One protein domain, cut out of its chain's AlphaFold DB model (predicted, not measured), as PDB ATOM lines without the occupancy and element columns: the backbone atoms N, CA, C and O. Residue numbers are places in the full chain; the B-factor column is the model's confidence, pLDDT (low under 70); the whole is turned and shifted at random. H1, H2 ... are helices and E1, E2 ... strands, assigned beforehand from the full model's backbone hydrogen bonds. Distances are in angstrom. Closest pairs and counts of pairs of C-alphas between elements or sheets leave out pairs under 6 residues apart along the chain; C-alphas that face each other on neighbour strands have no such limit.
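AT A GLANCE: This is residues 6 to 76 of the 78 residues of an uncharacterized protein of Chromobacterium sp. ATCC 53434 (UniProt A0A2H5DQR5). Two lobes are joined by a stretch of chain: a loose lobe of two small pairs of parallel strands, E1 with E3 and E2 with E4, together with long loops, and at the far end a small helical lobe of H1 and the short H2. Residues 49 to 58 link the lobes, and the helices lie well away from the strands. The printed part has 71 residues, with four named strands and then two named helices, in the order E1, E2, E3, E4, H1, H2. The class is mixed, helices and strands, though under half of the residues are in named elements. The whole is loose, with a radius of gyration of the C-alphas of 16.0 A, and spans 48 by 24 by 18 A.

HOW THE PARTS SIT: Begin with the sheet of E1, residues 6 to 10, and E3, residues 25 to 29, which are parallel at 44 degrees. Look at N 9 and O 27, 2.8 A apart, and N 27 and O 7, 2.9 A apart, both within hydrogen-bond range. The second sheet pairs E2, residues 20 to 22, with E4, residues 46 to 48, parallel at 10 degrees; there N 21 and O 46 are 2.8 A apart, within hydrogen-bond range. E1 and E3 are each apart from E2 and E4. Residues 12 to 13 pair with residues 43 to 44, antiparallel, outside the named strands. Farther along, H1, residues 59 to 68, and H2, residues 70 to 74, touch, the closest C-alphas being those of Cys 65 and Val 73, 6.0 A apart. Both helices are apart from E1, E2 and E3. In H1 and H2 every O i to N i+4 pair is within hydrogen-bond range.

IN THESE COORDINATES: Find C-alpha 6 at (42.651, 85.576, 20.493), where E1 begins; it runs 9.9 A to C-alpha 10. E3 runs 12.0 A from C-alpha 25 to C-alpha 29, while E2 covers 6.1 A and E4 6.8 A. H1 starts at C-alpha 59, (36.641, 68.908, 17.435), and is 14.1 A long. H2 is 6.5 A long and ends at C-alpha 74, (49.657, 60.494, 17.640).

THE WHOLE: The two C-alphas farthest apart are those of Pro 39 and Gln 71, 48.4 A. The printed part has no cut. The link from E3 to E4, residues 30 to 45, is long; those from E2 to E3 and from H1 to H2 are tight. In the B-factor column the mean pLDDT of the printed part is 90.3, and residues 33 to 37 are under 70.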
ATOM      1  N   ALA A   6      42.195  84.387  21.202       94.50
ATOM      2  CA  ALA A   6      42.651  85.576  20.493       94.50
ATOM      3  C   ALA A   6      42.489  86.809  21.390       94.50
ATOM      4  O   ALA A   6      41.757  86.759  22.377       94.50
ATOM      5  N   ASP A   7      43.138  87.918  21.040       94.62
ATOM      6  CA  ASP A   7      42.934  89.189  21.747       94.62
ATOM      7  C   ASP A   7      41.539  89.757  21.455       94.62
ATOM      8  O   ASP A   7      40.841  90.214  22.359       94.62
ATOM      9  N   GLN A   8      41.097  89.650  20.197       92.19
ATOM     10  CA  GLN A   8      39.758  90.030  19.761       92.19
ATOM     11  C   GLN A   8      39.069  88.903  18.990       92.19
ATOM     12  O   GLN A   8      39.697  88.168  18.228       92.19
ATOM     13  N   LEU A   9      37.755  88.794  19.172       91.69
ATOM     14  CA  LEU A   9      36.894  87.826  18.503       91.69
ATOM     15  C   LEU A   9      35.806  88.566  17.728       91.69
ATOM     16  O   LEU A   9      34.870  89.094  18.323       91.69
ATOM     17  N   ALA A  10      35.909  88.563  16.402       90.25
ATOM     18  CA  ALA A  10      34.832  88.994  15.521       90.25
ATOM     19  C   ALA A  10      34.033  87.765  15.069       90.25
ATOM     20  O   ALA A  10      34.570  86.868  14.417       90.25
ATOM     21  N   VAL A  11      32.755  87.700  15.444       91.06
ATOM     22  CA  VAL A  11      31.857  86.590  15.091       91.06
ATOM     23  C   VAL A  11      30.740  87.153  14.226       91.06
ATOM     24  O   VAL A  11      29.767  87.660  14.760       91.06
ATOM     25  N   ALA A  12      30.865  87.103  12.902       89.88
ATOM     26  CA  ALA A  12      29.816  87.598  12.008       89.88
ATOM     27  C   ALA A  12      28.704  86.554  11.839       89.88
ATOM     28  O   ALA A  12      28.999  85.401  11.540       89.88
ATOM     29  N   ALA A  13      27.440  86.932  11.992       88.94
ATOM     30  CA  ALA A  13      26.279  86.143  11.595       88.94
ATOM     31  C   ALA A  13      25.623  86.809  10.374       88.94
ATOM     32  O   ALA A  13      24.887  87.789  10.525       88.94
ATOM     33  N   PRO A  14      25.921  86.334   9.151       85.88
ATOM     34  CA  PRO A  14      25.326  86.892   7.949       85.88
ATOM     35  C   PRO A  14      23.861  86.448   7.801       85.88
ATOM     36  O   PRO A  14      23.440  85.449   8.392       85.88
ATOM     37  N   PRO A  15      23.066  87.143   6.972       85.31
ATOM     38  CA  PRO A  15      21.687  86.754   6.711       85.31
ATOM     39  C   PRO A  15      21.574  85.292   6.247       85.31
ATOM     40  O   PRO A  15      22.207  84.886   5.277       85.31
ATOM     41  N   GLY A  16      20.745  84.501   6.935       88.69
ATOM     42  CA  GLY A  16      20.499  83.094   6.596       88.69
ATOM     43  C   GLY A  16      21.513  82.091   7.156       88.69
ATOM     44  O   GLY A  16      21.348  80.895   6.922       88.69
ATOM     45  N   ALA A  17      22.518  82.531   7.918       88.19
ATOM     46  CA  ALA A  17      23.436  81.640   8.616       88.19
ATOM     47  C   ALA A  17      23.723  82.114  10.044       88.19
ATOM     48  O   ALA A  17      23.635  83.296  10.369       88.19
ATOM     49  N   THR A  18      24.128  81.174  10.893       90.19
ATOM     50  CA  THR A  18      24.566  81.468  12.256       90.19
ATOM     51  C   THR A  18      25.984  80.965  12.425       90.19
ATOM     52  O   THR A  18      26.268  79.793  12.185       90.19
ATOM     53  N   ASN A  19      26.866  81.851  12.873       93.06
ATOM     54  CA  ASN A  19      28.175  81.461  13.366       93.06
ATOM     55  C   ASN A  19      28.150  81.430  14.891       93.06
ATOM     56  O   ASN A  19      27.566  82.301  15.537       93.06
ATOM     57  N   TRP A  20      28.818  80.423  15.448       94.50
ATOM     58  CA  TRP A  20      28.961  80.243  16.887       94.50
ATOM     59  C   TRP A  20      30.412  80.386  17.312       94.50
ATOM     60  O   TRP A  20      31.312  79.895  16.626       94.50
ATOM     61  N   ALA A  21      30.646  80.987  18.471       95.56
ATOM     62  CA  ALA A  21      31.892  80.895  19.212       95.56
ATOM     63  C   ALA A  21      31.618  80.185  20.538       95.56
ATOM     64  O   ALA A  21      30.963  80.740  21.413       95.56
ATOM     65  N   ILE A  22      32.107  78.950  20.672       97.56
ATOM     66  CA  ILE A  22      31.886  78.124  21.864       97.56
ATOM     67  C   ILE A  22      33.223  77.899  22.562       97.56
ATOM     68  O   ILE A  22      34.225  77.567  21.917       97.56
ATOM     69  N   GLY A  23      33.257  78.152  23.867       97.62
ATOM     70  CA  GLY A  23      34.428  77.970  24.725       97.62
ATOM     71  C   GLY A  23      35.639  78.835  24.376       97.62
ATOM     72  O   GLY A  23      36.770  78.541  24.763       97.62
ATOM     73  N   SER A  24      35.425  79.877  23.574       96.94
ATOM     74  CA  SER A  24      36.493  80.729  23.052       96.94
ATOM     75  C   SER A  24      36.782  81.897  24.001       96.94
ATOM     76  O   SER A  24      35.904  82.350  24.736       96.94
ATOM     77  N   SER A  25      38.028  82.364  24.003       96.44
ATOM     78  CA  SER A  25      38.529  83.442  24.865       96.44
ATOM     79  C   SER A  25      39.068  84.604  24.032       96.44
ATOM     80  O   SER A  25      39.782  84.376  23.052       96.44
ATOM     81  N   GLY A  26      38.739  85.825  24.446       94.38
ATOM     82  CA  GLY A  26      39.100  87.073  23.770       94.38
ATOM     83  C   GLY A  26      38.012  88.136  23.913       94.38
ATOM     84  O   GLY A  26      36.874  87.826  24.268       94.38
ATOM     85  N   THR A  27      38.344  89.396  23.642       93.81
ATOM     86  CA  THR A  27      37.368  90.492  23.674       93.81
ATOM     87  C   THR A  27      36.467  90.416  22.445       93.81
ATOM     88  O   THR A  27      36.951  90.452  21.316       93.81
ATOM     89  N   LEU A  28      35.149  90.318  22.638       89.19
ATOM     90  CA  LEU A  28      34.208  90.341  21.516       89.19
ATOM     91  C   LEU A  28      34.275  91.694  20.809       89.19
ATOM     92  O   LEU A  28      34.095  92.736  21.439       89.19
ATOM     93  N   ASN A  29      34.527  91.659  19.504       87.50
ATOM     94  CA  ASN A  29      34.459  92.828  18.651       87.50
ATOM     95  C   ASN A  29      33.049  92.906  18.035       87.50
ATOM     96  O   ASN A  29      32.687  92.007  17.270       87.50
ATOM     97  N   PRO A  30      32.244  93.932  18.372       77.62
ATOM     98  CA  PRO A  30      30.928  94.127  17.768       77.62
ATOM     99  C   PRO A  30      31.014  94.560  16.297       77.62
ATOM    100  O   PRO A  30      30.047  94.376  15.560       77.62
ATOM    101  N   ASP A  31      32.162  95.089  15.863       77.75
ATOM    102  CA  ASP A  31      32.414  95.453  14.474       77.75
ATOM    103  C   ASP A  31      32.783  94.198  13.682       77.75
ATOM    104  O   ASP A  31      33.935  93.757  13.638       77.75
ATOM    105  N   VAL A  32      31.767  93.588  13.077       73.25
ATOM    106  CA  VAL A  32      31.922  92.400  12.237       73.25
ATOM    107  C   VAL A  32      32.497  92.792  10.856       73.25
ATOM    108  O   VAL A  32      31.929  93.650  10.169       73.25
ATOM    109  N   PRO A  33      33.673  92.251  10.472       64.50
ATOM    110  CA  PRO A  33      34.398  92.658   9.270       64.50
ATOM    111  C   PRO A  33      33.755  92.067   8.017       64.50
ATOM    112  O   PRO A  33      34.039  90.924   7.688       64.50
ATOM    113  N   ASP A  34      32.934  92.873   7.337       63.62
ATOM    114  CA  ASP A  34      32.123  92.561   6.139       63.62
ATOM    115  C   ASP A  34      30.776  93.307   6.141       63.62
ATOM    116  O   ASP A  34      30.016  93.189   5.189       63.62
ATOM    117  N   ALA A  35      30.471  94.140   7.141       63.97
ATOM    118  CA  ALA A  35      29.257  94.965   7.133       63.97
ATOM    119  C   ALA A  35      29.206  96.029   6.019       63.97
ATOM    120  O   ALA A  35      28.132  96.529   5.676       63.97
ATOM    121  N   GLN A  36      30.348  96.406   5.446       63.84
ATOM    122  CA  GLN A  36      30.453  97.488   4.474       63.84
ATOM    123  C   GLN A  36      30.119  97.003   3.055       63.84
ATOM    124  O   GLN A  36      30.851  96.217   2.463       63.84
ATOM    125  N   GLY A  37      29.034  97.530   2.479       68.25
ATOM    126  CA  GLY A  37      28.637  97.264   1.088       68.25
ATOM    127  C   GLY A  37      27.701  96.066   0.892       68.25
ATOM    128  O   GLY A  37      27.355  95.750  -0.244       68.25
ATOM    129  N   VAL A  38      27.256  95.427   1.978       70.56
ATOM    130  CA  VAL A  38      26.274  94.333   1.939       70.56
ATOM    131  C   VAL A  38      24.871  94.910   2.176       70.56
ATOM    132  O   VAL A  38      24.716  95.743   3.068       70.56
ATOM    133  N   PRO A  39      23.831  94.497   1.418       76.62
ATOM    134  CA  PRO A  39      22.478  95.057   1.552       76.62
ATOM    135  C   PRO A  39      21.876  94.934   2.955       76.62
ATOM    136  O   PRO A  39      21.068  95.764   3.361       76.62
ATOM    137  N   VAL A  40      22.265  93.885   3.681       80.25
ATOM    138  CA  VAL A  40      21.910  93.672   5.080       80.25
ATOM    139  C   VAL A  40      23.215  93.432   5.834       80.25
ATOM    140  O   VAL A  40      23.916  92.471   5.500       80.25
ATOM    141  N   PRO A  41      23.567  94.283   6.811       77.19
ATOM    142  CA  PRO A  41      24.785  94.096   7.577       77.19
ATOM    143  C   PRO A  41      24.689  92.808   8.415       77.19
ATOM    144  O   PRO A  41      23.612  92.489   8.931       77.19
ATOM    145  N   PRO A  42      25.795  92.061   8.563       81.56
ATOM    146  CA  PRO A  42      25.859  90.937   9.478       81.56
ATOM    147  C   PRO A  42      25.681  91.422  10.920       81.56
ATOM    148  O   PRO A  42      26.038  92.546  11.275       81.56
ATOM    149  N   THR A  43      25.122  90.560  11.761       86.19
ATOM    150  CA  THR A  43      25.001  90.802  13.201       86.19
ATOM    151  C   THR A  43      26.107  90.069  13.954       86.19
ATOM    152  O   THR A  43      26.827  89.248  13.385       86.19
ATOM    153  N   LEU A  44      26.262  90.351  15.249       87.44
ATOM    154  CA  LEU A  44      27.133  89.534  16.090       87.44
ATOM    155  C   LEU A  44      26.548  88.117  16.213       87.44
ATOM    156  O   LEU A  44      25.369  87.937  16.523       87.44
ATOM    157  N   GLY A  45      27.388  87.115  15.975       91.12
ATOM    158  CA  GLY A  45      27.051  85.706  16.101       91.12
ATOM    159  C   GLY A  45      26.905  85.252  17.548       91.12
ATOM    160  O   GLY A  45      27.187  85.976  18.504       91.12
ATOM    161  N   ALA A  46      26.444  84.016  17.710       93.81
ATOM    162  CA  ALA A  46      26.144  83.463  19.019       93.81
ATOM    163  C   ALA A  46      27.429  83.082  19.766       93.81
ATOM    164  O   ALA A  46      28.347  82.481  19.204       93.81
ATOM    165  N   VAL A  47      27.470  83.400  21.056       94.56
ATOM    166  CA  VAL A  47      28.596  83.084  21.937       94.56
ATOM    167  C   VAL A  47      28.089  82.228  23.085       94.56
ATOM    168  O   VAL A  47      27.095  82.567  23.719       94.56
ATOM    169  N   ASP A  48      28.786  81.129  23.350       96.50
ATOM    170  CA  ASP A  48      28.510  80.223  24.460       96.50
ATOM    171  C   ASP A  48      29.815  79.909  25.200       96.50
ATOM    172  O   ASP A  48      30.887  79.802  24.597       96.50
ATOM    173  N   SER A  49      29.732  79.775  26.524       96.12
ATOM    174  CA  SER A  49      30.868  79.458  27.392       96.12
ATOM    175  C   SER A  49      32.044  80.427  27.178       96.12
ATOM    176  O   SER A  49      33.199  80.030  27.042       96.12
ATOM    177  N   ALA A  50      31.744  81.728  27.100       94.56
ATOM    178  CA  ALA A  50      32.748  82.767  26.875       94.56
ATOM    179  C   ALA A  50      33.836  82.731  27.960       94.56
ATOM    180  O   ALA A  50      33.529  82.716  29.151       94.56
ATOM    181  N   ASN A  51      35.104  82.749  27.545       95.12
ATOM    182  CA  ASN A  51      36.277  82.636  28.425       95.12
ATOM    183  C   ASN A  51      36.341  81.338  29.254       95.12
ATOM    184  O   ASN A  51      37.120  81.250  30.203       95.12
ATOM    185  N   VAL A  52      35.558  80.316  28.893       96.69
ATOM    186  CA  VAL A  52      35.539  79.009  29.556       96.69
ATOM    187  C   VAL A  52      35.786  77.928  28.516       96.69
ATOM    188  O   VAL A  52      34.913  77.603  27.724       96.69
ATOM    189  N   ARG A  53      36.984  77.342  28.518       95.69
ATOM    190  CA  ARG A  53      37.335  76.260  27.592       95.69
ATOM    191  C   ARG A  53      36.430  75.043  27.818       95.69
ATOM    192  O   ARG A  53      36.250  74.620  28.959       95.69
ATOM    193  N   VAL A  54      35.895  74.468  26.743       97.94
ATOM    194  CA  VAL A  54      34.971  73.322  26.793       97.94
ATOM    195  C   VAL A  54      35.612  72.046  26.246       97.94
ATOM    196  O   VAL A  54      36.548  72.093  25.453       97.94
ATOM    197  N   GLY A  55      35.116  70.882  26.662       95.81
ATOM    198  CA  GLY A  55      35.530  69.595  26.097       95.81
ATOM    199  C   GLY A  55      34.730  69.230  24.834       95.81
ATOM    200  O   GLY A  55      33.537  69.526  24.785       95.81
ATOM    201  N   PRO A  56      35.328  68.547  23.836       95.88
ATOM    202  CA  PRO A  56      36.750  68.212  23.730       95.88
ATOM    203  C   PRO A  56      37.604  69.433  23.374       95.88
ATOM    204  O   PRO A  56      37.109  70.401  22.806       95.88
ATOM    205  N   ASP A  57      38.911  69.361  23.626       93.31
ATOM    206  CA  ASP A  57      39.825  70.469  23.321       93.31
ATOM    207  C   ASP A  57      39.821  70.871  21.843       93.31
ATOM    208  O   ASP A  57      39.872  72.057  21.520       93.31
ATOM    209  N   SER A  58      39.710  69.887  20.951       95.81
ATOM    210  CA  SER A  58      39.619  70.086  19.512       95.81
ATOM    211  C   SER A  58      38.595  69.132  18.914       95.81
ATOM    212  O   SER A  58      38.724  67.911  19.036       95.81
ATOM    213  N   LEU A  59      37.601  69.692  18.217       96.25
ATOM    214  CA  LEU A  59      36.641  68.908  17.435       96.25
ATOM    215  C   LEU A  59      37.344  68.119  16.325       96.25
ATOM    216  O   LEU A  59      36.990  66.970  16.077       96.25
ATOM    217  N   TYR A  60      38.378  68.704  15.713       96.00
ATOM    218  CA  TYR A  60      39.167  68.038  14.679       96.00
ATOM    219  C   TYR A  60      39.885  66.800  15.223       96.00
ATOM    220  O   TYR A  60      39.765  65.723  14.642       96.00
ATOM    221  N   LEU A  61      40.588  66.921  16.357       97.56
ATOM    222  CA  LEU A  61      41.315  65.788  16.941       97.56
ATOM    223  C   LEU A  61      40.357  64.703  17.439       97.56
ATOM    224  O   LEU A  61      40.619  63.520  17.230       97.56
ATOM    225  N   MET A  62      39.223  65.093  18.034       97.88
ATOM    226  CA  MET A  62      38.173  64.151  18.429       97.88
ATOM    227  C   MET A  62      37.647  63.379  17.214       97.88
ATOM    228  O   MET A  62      37.610  62.151  17.236       97.88
ATOM    229  N   GLN A  63      37.307  64.074  16.128       98.00
ATOM    230  CA  GLN A  63      36.798  63.440  14.913       98.00
ATOM    231  C   GLN A  63      37.854  62.554  14.234       98.00
ATOM    232  O   GLN A  63      37.535  61.461  13.763       98.00
ATOM    233  N   LEU A  64      39.119  62.984  14.205       98.12
ATOM    234  CA  LEU A  64      40.233  62.187  13.689       98.12
ATOM    235  C   LEU A  64      40.403  60.893  14.491       98.12
ATOM    236  O   LEU A  64      40.495  59.819  13.895       98.12
ATOM    237  N   CYS A  65      40.388  60.990  15.822       98.00
ATOM    238  CA  CYS A  65      40.461  59.846  16.726       98.00
ATOM    239  C   CYS A  65      39.285  58.886  16.515       98.00
ATOM    240  O   CYS A  65      39.486  57.682  16.395       98.00
ATOM    241  N   GLN A  66      38.063  59.410  16.407       98.12
ATOM    242  CA  GLN A  66      36.868  58.598  16.161       98.12
ATOM    243  C   GLN A  66      36.937  57.857  14.823       98.12
ATOM    244  O   GLN A  66      36.500  56.713  14.733       98.12
ATOM    245  N   ARG A  67      37.490  58.491  13.780       98.19
ATOM    246  CA  ARG A  67      37.530  57.913  12.431       98.19
ATOM    247  C   ARG A  67      38.680  56.933  12.221       98.19
ATOM    248  O   ARG A  67      38.495  55.945  11.521       98.19
ATOM    249  N   LEU A  68      39.865  57.229  12.753       98.25
ATOM    250  CA  LEU A  68      41.109  56.507  12.443       98.25
ATOM    251  C   LEU A  68      41.820  55.940  13.686       98.25
ATOM    252  O   LEU A  68      42.899  55.358  13.577       98.25
ATOM    253  N   GLY A  69      41.223  56.091  14.865       97.81
ATOM    254  CA  GLY A  69      41.760  55.633  16.138       97.81
ATOM    255  C   GLY A  69      42.820  56.565  16.745       97.81
ATOM    256  O   GLY A  69      43.318  57.487  16.090       97.81
ATOM    257  N   PRO A  70      43.230  56.304  18.001       97.81
ATOM    258  CA  PRO A  70      44.198  57.139  18.717       97.81
ATOM    259  C   PRO A  70      45.567  57.243  18.030       97.81
ATOM    260  O   PRO A  70      46.253  58.253  18.172       97.81
ATOM    261  N   GLN A  71      45.975  56.224  17.263       98.06
ATOM    262  CA  GLN A  71      47.262  56.240  16.562       98.06
ATOM    263  C   GLN A  71      47.321  57.330  15.484       98.06
ATOM    264  O   GLN A  71      48.374  57.926  15.284       98.06
ATOM    265  N   ALA A  72      46.203  57.640  14.821       97.50
ATOM    266  CA  ALA A  72      46.165  58.685  13.803       97.50
ATOM    267  C   ALA A  72      46.399  60.084  14.387       97.50
ATOM    268  O   ALA A  72      47.038  60.911  13.743       97.50
ATOM    269  N   VAL A  73      45.929  60.326  15.613       97.62
ATOM    270  CA  VAL A  73      46.181  61.570  16.355       97.62
ATOM    271  C   VAL A  73      47.659  61.659  16.756       97.62
ATOM    272  O   VAL A  73      48.319  62.650  16.451       97.62
ATOM    273  N   ARG A  74      48.225  60.568  17.292       97.44
ATOM    274  CA  ARG A  74      49.657  60.494  17.640       97.44
ATOM    275  C   ARG A  74      50.573  60.733  16.445       97.44
ATOM    276  O   ARG A  74      51.592  61.402  16.573       97.44
ATOM    277  N   ASN A  75      50.204  60.214  15.272       97.69
ATOM    278  CA  ASN A  75      50.985  60.370  14.043       97.69
ATOM    279  C   ASN A  75      51.123  61.836  13.593       97.69
ATOM    280  O   ASN A  75      52.046  62.140  12.843       97.69
ATOM    281  N   ILE A  76      50.234  62.733  14.037       96.50
ATOM    282  CA  ILE A  76      50.295  64.174  13.746       96.50
ATOM    283  C   ILE A  76      50.769  65.012  14.946       96.50
ATOM    284  O   ILE A  76      50.689  66.236  14.900       96.50
TER     285      ILE A  76